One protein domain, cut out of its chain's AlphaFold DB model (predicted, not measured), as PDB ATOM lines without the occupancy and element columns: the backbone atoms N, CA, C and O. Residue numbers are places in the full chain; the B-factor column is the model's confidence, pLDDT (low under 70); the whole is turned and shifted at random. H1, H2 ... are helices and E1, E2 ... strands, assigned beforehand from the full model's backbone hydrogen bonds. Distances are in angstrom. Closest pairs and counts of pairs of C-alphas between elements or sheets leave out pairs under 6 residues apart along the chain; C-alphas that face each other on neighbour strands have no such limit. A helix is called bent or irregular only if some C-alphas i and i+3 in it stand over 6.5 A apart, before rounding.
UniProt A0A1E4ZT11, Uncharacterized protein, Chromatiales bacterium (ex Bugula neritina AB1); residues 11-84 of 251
ATOM      1  N   PRO A  11      35.997  37.555 -18.683       93.38
ATOM      2  CA  PRO A  11      37.230  36.990 -18.156       93.38
ATOM      3  C   PRO A  11      37.156  35.469 -18.296       93.38
ATOM      4  O   PRO A  11      36.190  34.845 -17.855       93.38
ATOM      5  N   ILE A  12      38.156  34.886 -18.949       93.06
ATOM      6  CA  ILE A  12      38.238  33.440 -19.184       93.06
ATOM      7  C   ILE A  12      39.420  32.789 -18.482       93.06
ATOM      8  O   ILE A  12      39.493  31.567 -18.465       93.06
ATOM      9  N   GLY A  13      40.323  33.579 -17.904       93.00
ATOM     10  CA  GLY A  13      41.436  33.058 -17.133       93.00
ATOM     11  C   GLY A  13      42.400  34.139 -16.678       93.00
ATOM     12  O   GLY A  13      42.247  35.321 -16.991       93.00
ATOM     13  N   VAL A  14      43.410  33.702 -15.944       93.94
ATOM     14  CA  VAL A  14      44.585  34.490 -15.575       93.94
ATOM     15  C   VAL A  14      45.815  33.804 -16.137       93.94
ATOM     16  O   VAL A  14      45.829  32.581 -16.256       93.94
ATOM     17  N   PHE A  15      46.842  34.560 -16.489       92.38
ATOM     18  CA  PHE A  15      48.107  33.983 -16.918       92.38
ATOM     19  C   PHE A  15      49.268  34.503 -16.089       92.38
ATOM     20  O   PHE A  15      49.204  35.606 -15.542       92.38
ATOM     21  N   ARG A  16      50.325  33.695 -16.018       90.94
ATOM     22  CA  ARG A  16      51.615  34.054 -15.440       90.94
ATOM     23  C   ARG A  16      52.730  33.755 -16.436       90.94
ATOM     24  O   ARG A  16      52.823  32.634 -16.938       90.94
ATOM     25  N   GLN A  17      53.585  34.742 -16.670       89.31
ATOM     26  CA  GLN A  17      54.827  34.620 -17.431       89.31
ATOM     27  C   GLN A  17      55.954  35.248 -16.600       89.31
ATOM     28  O   GLN A  17      55.916  36.445 -16.319       89.31
ATOM     29  N   GLY A  18      56.919  34.438 -16.159       86.62
ATOM     30  CA  GLY A  18      57.914  34.877 -15.176       86.62
ATOM     31  C   GLY A  18      57.238  35.401 -13.901       86.62
ATOM     32  O   GLY A  18      56.378  34.732 -13.315       86.62
ATOM     33  N   GLU A  19      57.575  36.628 -13.515       87.31
ATOM     34  CA  GLU A  19      56.972  37.332 -12.371       87.31
ATOM     35  C   GLU A  19      55.737  38.175 -12.737       87.31
ATOM     36  O   GLU A  19      55.110  38.789 -11.871       87.31
ATOM     37  N   HIS A  20      55.346  38.189 -14.012       87.75
ATOM     38  CA  HIS A  20      54.231  38.988 -14.501       87.75
ATOM     39  C   HIS A  20      52.931  38.191 -14.525       87.75
ATOM     40  O   HIS A  20      52.897  37.024 -14.921       87.75
ATOM     41  N   TRP A  21      51.848  38.860 -14.134       90.06
ATOM     42  CA  TRP A  21      50.490  38.333 -14.164       90.06
ATOM     43  C   TRP A  21      49.617  39.151 -15.106       90.06
ATOM     44  O   TRP A  21      49.750  40.374 -15.190       90.06
ATOM     45  N   GLY A  22      48.664  38.484 -15.745       90.62
ATOM     46  CA  GLY A  22      47.644  39.141 -16.548       90.62
ATOM     47  C   GLY A  22      46.305  38.422 -16.500       90.62
ATOM     48  O   GLY A  22      46.189  37.293 -16.021       90.62
ATOM     49  N   ILE A  23      45.273  39.099 -16.994       92.00
ATOM     50  CA  ILE A  23      43.912  38.567 -17.091       92.00
ATOM     51  C   ILE A  23      43.581  38.388 -18.567       92.00
ATOM     52  O   ILE A  23      43.789  39.291 -19.376       92.00
ATOM     53  N   VAL A  24      43.047  37.221 -18.913       91.88
ATOM     54  CA  VAL A  24      42.625  36.893 -20.271       91.88
ATOM     55  C   VAL A  24      41.131  37.144 -20.399       91.88
ATOM     56  O   VAL A  24      40.323  36.567 -19.669       91.88
ATOM     57  N   PHE A  25      40.762  37.971 -21.371       92.06
ATOM     58  CA  PHE A  25      39.376  38.193 -21.759       92.06
ATOM     59  C   PHE A  25      39.109  37.580 -23.129       92.06
ATOM     60  O   PHE A  25      39.952  37.642 -24.022       92.06
ATOM     61  N   ALA A  26      37.913  37.028 -23.310       90.56
ATOM     62  CA  ALA A  26      37.464  36.526 -24.597       90.56
ATOM     63  C   ALA A  26      36.065  37.017 -24.950       90.56
ATOM     64  O   ALA A  26      35.281  37.485 -24.118       90.56
ATOM     65  N   THR A  27      35.776  36.885 -26.237       89.06
ATOM     66  CA  THR A  27      34.503  37.200 -26.863       89.06
ATOM     67  C   THR A  27      34.258  36.198 -27.993       89.06
ATOM     68  O   THR A  27      35.199  35.866 -28.714       89.06
ATOM     69  N   PRO A  28      33.023  35.700 -28.181       88.25
ATOM     70  CA  PRO A  28      32.691  34.746 -29.240       88.25
ATOM     71  C   PRO A  28      32.515  35.408 -30.623       88.25
ATOM     72  O   PRO A  28      31.731  34.924 -31.438       88.25
ATOM     73  N   MET A  29      33.162  36.550 -30.867       87.44
ATOM     74  CA  MET A  29      33.103  37.248 -32.154       87.44
ATOM     75  C   MET A  29      33.901  36.522 -33.231       87.44
ATOM     76  O   MET A  29      34.984  35.998 -32.972       87.44
ATOM     77  N   THR A  30      33.386  36.563 -34.456       84.69
ATOM     78  CA  THR A  30      34.086  36.091 -35.656       84.69
ATOM     79  C   THR A  30      34.625  37.263 -36.475       84.69
ATOM     80  O   THR A  30      34.295  38.418 -36.221       84.69
ATOM     81  N   GLU A  31      35.438  36.980 -37.494       82.06
ATOM     82  CA  GLU A  31      35.886  37.995 -38.458       82.06
ATOM     83  C   GLU A  31      34.709  38.729 -39.125       82.06
ATOM     84  O   GLU A  31      34.731  39.951 -39.260       82.06
ATOM     85  N   GLU A  32      33.631  38.006 -39.444       86.31
ATOM     86  CA  GLU A  32      32.401  38.573 -40.012       86.31
ATOM     87  C   GLU A  32      31.762  39.632 -39.102       86.31
ATOM     88  O   GLU A  32      31.226  40.631 -39.590       86.31
ATOM     89  N   ASP A  33      31.842  39.451 -37.778       88.69
ATOM     90  CA  ASP A  33      31.312  40.424 -36.825       88.69
ATOM     91  C   ASP A  33      32.056  41.762 -36.901       88.69
ATOM     92  O   ASP A  33      31.412  42.807 -36.782       88.69
ATOM     93  N   PHE A  34      33.373  41.741 -37.134       80.62
ATOM     94  CA  PHE A  34      34.196  42.947 -37.275       80.62
ATOM     95  C   PHE A  34      34.005  43.628 -38.631       80.62
ATOM     96  O   PHE A  34      34.026  44.855 -38.716       80.62
ATOM     97  N   LEU A  35      33.807  42.844 -39.693       82.31
ATOM     98  CA  LEU A  35      33.633  43.369 -41.048       82.31
ATOM     99  C   LEU A  35      32.243  43.973 -41.285       82.31
ATOM    100  O   LEU A  35      32.071  44.753 -42.219       82.31
ATOM    101  N   ASN A  36      31.251  43.656 -40.449       88.94
ATOM    102  CA  ASN A  36      29.904  44.203 -40.574       88.94
ATOM    103  C   ASN A  36      29.828  45.660 -40.062       88.94
ATOM    104  O   ASN A  36      29.919  45.885 -38.851       88.94
ATOM    105  N   PRO A  37      29.536  46.662 -40.919       87.19
ATOM    106  CA  PRO A  37      29.490  48.065 -40.499       87.19
ATOM    107  C   PRO A  37      28.469  48.362 -39.391       87.19
ATOM    108  O   PRO A  37      28.671  49.278 -38.593       87.19
ATOM    109  N   LYS A  38      27.391  47.566 -39.284       90.62
ATOM    110  CA  LYS A  38      26.365  47.721 -38.231       90.62
ATOM    111  C   LYS A  38      26.906  47.447 -36.824       90.62
ATOM    112  O   LYS A  38      26.307  47.877 -35.842       90.62
ATOM    113  N   ASN A  39      28.033  46.747 -36.730       90.50
ATOM    114  CA  ASN A  39      28.646  46.347 -35.473       90.50
ATOM    115  C   ASN A  39      29.708  47.332 -34.962       90.50
ATOM    116  O   ASN A  39      30.230  47.130 -33.866       90.50
ATOM    117  N   LYS A  40      29.989  48.420 -35.696       88.00
ATOM    118  CA  LYS A  40      30.995  49.423 -35.313       88.00
ATOM    119  C   LYS A  40      30.760  49.989 -33.908       88.00
ATOM    120  O   LYS A  40      31.658  49.981 -33.076       88.00
ATOM    121  N   GLU A  41      29.538  50.429 -33.627       89.56
ATOM    122  CA  GLU A  41      29.164  51.000 -32.327       89.56
ATOM    123  C   GLU A  41      29.252  49.985 -31.166       89.56
ATOM    124  O   GLU A  41      29.849  50.284 -30.131       89.56
ATOM    125  N   PRO A  42      28.699  48.760 -31.288       91.19
ATOM    126  CA  PRO A  42      28.950  47.697 -30.317       91.19
ATOM    127  C   PRO A  42      30.433  47.383 -30.072       91.19
ATOM    128  O   PRO A  42      30.802  47.135 -28.923       91.19
ATOM    129  N   PHE A  43      31.260  47.402 -31.119       88.50
ATOM    130  CA  PHE A  43      32.698  47.159 -31.024       88.50
ATOM    131  C   PHE A  43      33.420  48.272 -30.257       88.50
ATOM    132  O   PHE A  43      34.181  47.976 -29.341       88.50
ATOM    133  N   LEU A  44      33.121  49.540 -30.549       87.31
ATOM    134  CA  LEU A  44      33.675  50.675 -29.804       87.31
ATOM    135  C   LEU A  44      33.363  50.578 -28.308       87.31
ATOM    136  O   LEU A  44      34.267  50.628 -27.482       87.31
ATOM    137  N   ARG A  45      32.111  50.267 -27.956       90.75
ATOM    138  CA  ARG A  45      31.727  50.051 -26.552       90.75
ATOM    139  C   ARG A  45      32.444  48.878 -25.886       90.75
ATOM    140  O   ARG A  45      32.539  48.844 -24.660       90.75
ATOM    141  N   LEU A  46      32.868  47.867 -26.644       90.69
ATOM    142  CA  LEU A  46      33.686  46.779 -26.109       90.69
ATOM    143  C   LEU A  46      35.093  47.284 -25.768       90.69
ATOM    144  O   LEU A  46      35.585  46.956 -24.689       90.69
ATOM    145  N   LEU A  47      35.705  48.086 -26.644       88.19
ATOM    146  CA  LEU A  47      37.011  48.703 -26.386       88.19
ATOM    147  C   LEU A  47      36.952  49.629 -25.169       88.19
ATOM    148  O   LEU A  47      37.742  49.449 -24.250       88.19
ATOM    149  N   ASP A  48      35.941  50.499 -25.088       89.12
ATOM    150  CA  ASP A  48      35.754  51.398 -23.941       89.12
ATOM    151  C   ASP A  48      35.645  50.616 -22.622       89.12
ATOM    152  O   ASP A  48      36.156  51.024 -21.581       89.12
ATOM    153  N   ARG A  49      34.970  49.459 -22.632       91.50
ATOM    154  CA  ARG A  49      34.876  48.594 -21.445       91.50
ATOM    155  C   ARG A  49      36.228  48.010 -21.058       91.50
ATOM    156  O   ARG A  49      36.515  47.951 -19.868       91.50
ATOM    157  N   LEU A  50      37.027  47.573 -22.030       90.12
ATOM    158  CA  LEU A  50      38.372  47.059 -21.773       90.12
ATOM    159  C   LEU A  50      39.284  48.162 -21.226       90.12
ATOM    160  O   LEU A  50      39.963  47.934 -20.231       90.12
ATOM    161  N   GLU A  51      39.227  49.373 -21.781       87.94
ATOM    162  CA  GLU A  51      39.992  50.521 -21.281       87.94
ATOM    163  C   GLU A  51      39.593  50.912 -19.853       87.94
ATOM    164  O   GLU A  51      40.455  51.142 -19.005       87.94
ATOM    165  N   ASN A  52      38.294  50.895 -19.543       90.81
ATOM    166  CA  ASN A  52      37.816  51.123 -18.179       90.81
ATOM    167  C   ASN A  52      38.308  50.042 -17.207       90.81
ATOM    168  O   ASN A  52      38.751  50.367 -16.107       90.81
ATOM    169  N   ILE A  53      38.270  48.764 -17.606       90.75
ATOM    170  CA  ILE A  53      38.828  47.664 -16.805       90.75
ATOM    171  C   ILE A  53      40.325  47.891 -16.574       90.75
ATOM    172  O   ILE A  53      40.783  47.779 -15.440       90.75
ATOM    173  N   ASN A  54      41.075  48.262 -17.613       88.50
ATOM    174  CA  ASN A  54      42.509  48.522 -17.509       88.50
ATOM    175  C   ASN A  54      42.822  49.641 -16.514       88.50
ATOM    176  O   ASN A  54      43.689  49.467 -15.659       88.50
ATOM    177  N   SER A  55      42.089  50.755 -16.600       88.69
ATOM    178  CA  SER A  55      42.235  51.904 -15.702       88.69
ATOM    179  C   SER A  55      41.952  51.522 -14.247       88.69
ATOM    180  O   SER A  55      42.764  51.793 -13.362       88.69
ATOM    181  N   LEU A  56      40.853  50.800 -14.001       92.38
ATOM    182  CA  LEU A  56      40.475  50.337 -12.660       92.38
ATOM    183  C   LEU A  56      41.486  49.358 -12.052       92.38
ATOM    184  O   LEU A  56      41.690  49.351 -10.841       92.38
ATOM    185  N   MET A  57      42.104  48.528 -12.888       88.25
ATOM    186  CA  MET A  57      43.040  47.487 -12.468       88.25
ATOM    187  C   MET A  57      44.499  47.970 -12.422       88.25
ATOM    188  O   MET A  57      45.373  47.205 -12.021       88.25
ATOM    189  N   GLY A  58      44.788  49.201 -12.858       86.44
ATOM    190  CA  GLY A  58      46.160  49.700 -12.984       86.44
ATOM    191  C   GLY A  58      47.004  48.895 -13.983       86.44
ATOM    192  O   GLY A  58      48.212  48.732 -13.790       86.44
ATOM    193  N   VAL A  59      46.373  48.348 -15.027       84.81
ATOM    194  CA  VAL A  59      47.044  47.528 -16.044       84.81
ATOM    195  C   VAL A  59      48.004  48.396 -16.851       84.81
ATOM    196  O   VAL A  59      47.610  49.402 -17.435       84.81
ATOM    197  N   ARG A  60      49.273  47.978 -16.910       77.19
ATOM    198  CA  ARG A  60      50.330  48.697 -17.641       77.19
ATOM    199  C   ARG A  60      50.337  48.419 -19.141       77.19
ATOM    200  O   ARG A  60      50.825  49.242 -19.900       77.19
ATOM    201  N   LEU A  61      49.848  47.250 -19.555       79.50
ATOM    202  CA  LEU A  61      49.931  46.783 -20.935       79.50
ATOM    203  C   LEU A  61      48.702  45.951 -21.284       79.50
ATOM    204  O   LEU A  61      48.344  45.027 -20.559       79.50
ATOM    205  N   THR A  62      48.083  46.256 -22.420       84.00
ATOM    206  CA  THR A  62      46.934  45.511 -22.948       84.00
ATOM    207  C   THR A  62      47.298  44.969 -24.300       84.00
ATOM    208  O   THR A  62      47.728  45.745 -25.134       84.00
ATOM    209  N   SER A  63      47.101  43.673 -24.529       83.44
ATOM    210  CA  SER A  63      47.352  43.074 -25.837       83.44
ATOM    211  C   SER A  63      46.089  42.477 -26.434       83.44
ATOM    212  O   SER A  63      45.280  41.873 -25.731       83.44
ATOM    213  N   TYR A  64      45.936  42.638 -27.748       84.69
ATOM    214  CA  TYR A  64      44.810  42.109 -28.509       84.69
ATOM    215  C   TYR A  64      45.266  40.954 -29.405       84.69
ATOM    216  O   TYR A  64      46.355  40.988 -29.976       84.69
ATOM    217  N   ALA A  65      44.407  39.948 -29.561       80.50
ATOM    218  CA  ALA A  65      44.653  38.777 -30.398       80.50
ATOM    219  C   ALA A  65      43.655  38.694 -31.567       80.50
ATOM    220  O   ALA A  65      42.597  39.331 -31.559       80.50
ATOM    221  N   GLY A  66      43.983  37.875 -32.569       78.56
ATOM    222  CA  GLY A  66      43.107  37.590 -33.706       78.56
ATOM    223  C   GLY A  66      42.949  38.773 -34.667       78.56
ATOM    224  O   GLY A  66      43.923  39.420 -35.044       78.56
ATOM    225  N   VAL A  67      41.712  39.047 -35.088       77.69
ATOM    226  CA  VAL A  67      41.392  40.073 -36.104       77.69
ATOM    227  C   VAL A  67      41.461  41.501 -35.540       77.69
ATOM    228  O   VAL A  67      41.696  42.448 -36.290       77.69
ATOM    229  N   ILE A  68      41.312  41.669 -34.219       83.06
ATOM    230  CA  ILE A  68      41.196  42.984 -33.563       83.06
ATOM    231  C   ILE A  68      42.390  43.907 -33.877       83.06
ATOM    232  O   ILE A  68      42.147  45.015 -34.357       83.06
ATOM    233  N   PRO A  69      43.663  43.491 -33.707       79.62
ATOM    234  CA  PRO A  69      44.803  44.342 -34.054       79.62
ATOM    235  C   PRO A  69      44.795  44.813 -35.518       79.62
ATOM    236  O   PRO A  69      45.192  45.934 -35.837       79.62
ATOM    237  N   SER A  70      44.373  43.950 -36.445       77.56
ATOM    238  CA  SER A  70      44.215  44.275 -37.870       77.56
ATOM    239  C   SER A  70      43.148  45.312 -38.115       77.56
ATOM    240  O   SER A  70      43.413  46.312 -38.784       77.56
ATOM    241  N   TYR A  71      41.990  45.113 -37.507       81.12
ATOM    242  CA  TYR A  71      40.871  46.025 -37.622       81.12
ATOM    243  C   TYR A  71      41.181  47.413 -37.045       81.12
ATOM    244  O   TYR A  71      40.931  48.419 -37.712       81.12
ATOM    245  N   LEU A  72      41.765  47.479 -35.841       82.12
ATOM    246  CA  LEU A  72      42.107  48.742 -35.177       82.12
ATOM    247  C   LEU A  72      43.063  49.582 -36.028       82.12
ATOM    248  O   LEU A  72      42.796  50.755 -36.287       82.12
ATOM    249  N   HIS A  73      44.124  48.949 -36.532       78.94
ATOM    250  CA  HIS A  73      45.104  49.610 -37.389       78.94
ATOM    251  C   HIS A  73      44.476  50.127 -38.694       78.94
ATOM    252  O   HIS A  73      44.694  51.278 -39.066       78.94
ATOM    253  N   ALA A  74      43.670  49.308 -39.380       79.44
ATOM    254  CA  ALA A  74      43.034  49.691 -40.645       79.44
ATOM    255  C   ALA A  74      42.050  50.866 -40.503       79.44
ATOM    256  O   ALA A  74      41.837  51.608 -41.456       79.44
ATOM    257  N   ASN A  75      41.472  51.051 -39.314       79.38
ATOM    258  CA  ASN A  75      40.517  52.121 -39.024       79.38
ATOM    259  C   ASN A  75      41.149  53.316 -38.287       79.38
ATOM    260  O   ASN A  75      40.430  54.189 -37.807       79.38
ATOM    261  N   GLY A  76      42.484  53.375 -38.196       76.31
ATOM    262  CA  GLY A  76      43.201  54.519 -37.632       76.31
ATOM    263  C   GLY A  76      43.086  54.668 -36.111       76.31
ATOM    264  O   GLY A  76      43.359  55.751 -35.592       76.31
ATOM    265  N   TYR A  77      42.707  53.610 -35.385       73.88
ATOM    266  CA  TYR A  77      42.743  53.616 -33.922       73.88
ATOM    267  C   TYR A  77      44.208  53.573 -33.466       73.88
ATOM    268  O   TYR A  77      44.902  52.574 -33.647       73.88
ATOM    269  N   LYS A  78      44.690  54.696 -32.917       55.41
ATOM    270  CA  LYS A  78      46.108  54.944 -32.594       55.41
ATOM    271  C   LYS A  78      46.588  54.345 -31.263       55.41
ATOM    272  O   LYS A  78      47.765  54.493 -30.955       55.41
ATOM    273  N   ASN A  79      45.724  53.702 -30.475       52.69
ATOM    274  CA  ASN A  79      46.099  53.199 -29.147       52.69
ATOM    275  C   ASN A  79      47.062  52.016 -29.264       52.69
ATOM    276  O   ASN A  79      46.609  50.915 -29.538       52.69
ATOM    277  N   ASP A  80      48.363  52.262 -29.083       52.81
ATOM    278  CA  ASP A  80      49.466  51.315 -28.806       52.81
ATOM    279  C   ASP A  80      49.556  50.026 -29.662       52.81
ATOM    280  O   ASP A  80      50.349  49.123 -29.391       52.81
ATOM    281  N   VAL A  81      48.778  49.931 -30.750       52.44
ATOM    282  CA  VAL A  81      48.632  48.710 -31.557       52.44
ATOM    283  C   VAL A  81      49.967  48.315 -32.203       52.44
ATOM    284  O   VAL A  81      50.214  47.139 -32.461       52.44
ATOM    285  N   SER A  82      50.845  49.293 -32.456       48.34
ATOM    286  CA  SER A  82      52.138  49.102 -33.121       48.34
ATOM    287  C   SER A  82      53.095  48.201 -32.345       48.34
ATOM    288  O   SER A  82      53.799  47.413 -32.974       48.34
ATOM    289  N   HIS A  83      53.089  48.248 -31.007       52.28
ATOM    290  CA  HIS A  83      53.982  47.417 -30.195       52.28
ATOM    291  C   HIS A  83      53.595  45.933 -30.224       52.28
ATOM    292  O   HIS A  83      54.448  45.077 -30.027       52.28
ATOM    293  N   HIS A  84      52.342  45.590 -30.540       58.25
ATOM    294  CA  HIS A  84      51.886  44.194 -30.546       58.25
ATOM    295  C   HIS A  84      52.407  43.369 -31.722       58.25
ATOM    296  O   HIS A  84      52.470  42.147 -31.617       58.25
TER     297      HIS A  84
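Overview. This is residues 11 to 84 of the 251 residues of an uncharacterized protein of Chromatiales bacterium (ex Bugula neritina AB1) (UniProt A0A1E4ZT11). An open, elongated frame: a two-stranded hairpin, E1 and E2, runs toward the small helix H1 at one end, where the chain turns and the long helix H2 runs back, separate from the hairpin. The link after H2 then leads back to two small helices, H3 and H4, packed on each other, with H3 near H1. The printed part has 74 residues, in the order E1, E2, H1, H2, H3, H4, a mixed class with one antiparallel sheet, E1 - E2. It is only just compact, close to loose, with a radius of gyration of the C-alphas of 13.1 A and spans of 40 by 24 by 21 A.

Arrangement. E1, residues 11 to 17, and E2, residues 20 to 26, form an antiparallel hairpin at 153 degrees, with N 15 and O 22 within hydrogen-bond range at 2.8 A and N 24 and O 13 at 2.8 A. H1, residues 31 to 35, and H2, residues 37 to 57, only just touch, only at the corner by their link, with 3 pairs of C-alphas within 8 A; the closest are those of Asp 33 and Asn 39, 6.6 A, and H2 touches H1 with residues 39 to 43 alone. H2 is apart from E1 and E2. H3, residues 68 to 74, is close to H1 but not clearly touching, the closest C-alphas being those of Phe 34 and Tyr 71, 7.4 A. H4, residues 81 to 84, touches H3, closest at the C-alphas of Pro 69 and Val 81, 6.3 A. Every O i to N i+4 pair is within hydrogen-bond range in H1 and H3, and 15 of 17 in H2; H4 is too short for such a pair.

Along the chain. E1 begins at C-alpha 11 (37.230, 36.990, -18.156) and is 17.8 A long; E2 is 19.7 A. H2 is 31.1 A long, from C-alpha 37 (29.490, 48.065, -40.499), and irregular: C-alphas 38 and 41 are 7.3 A apart. H4 ends at C-alpha 84 (51.886, 44.194, -30.546).

Size, cuts and confidence. The C-alphas farthest apart are those of Glu 19 and Lys 38, 41.4 A. The printed part has no cut and no long link. Residues 78 to 84 are under pLDDT 70.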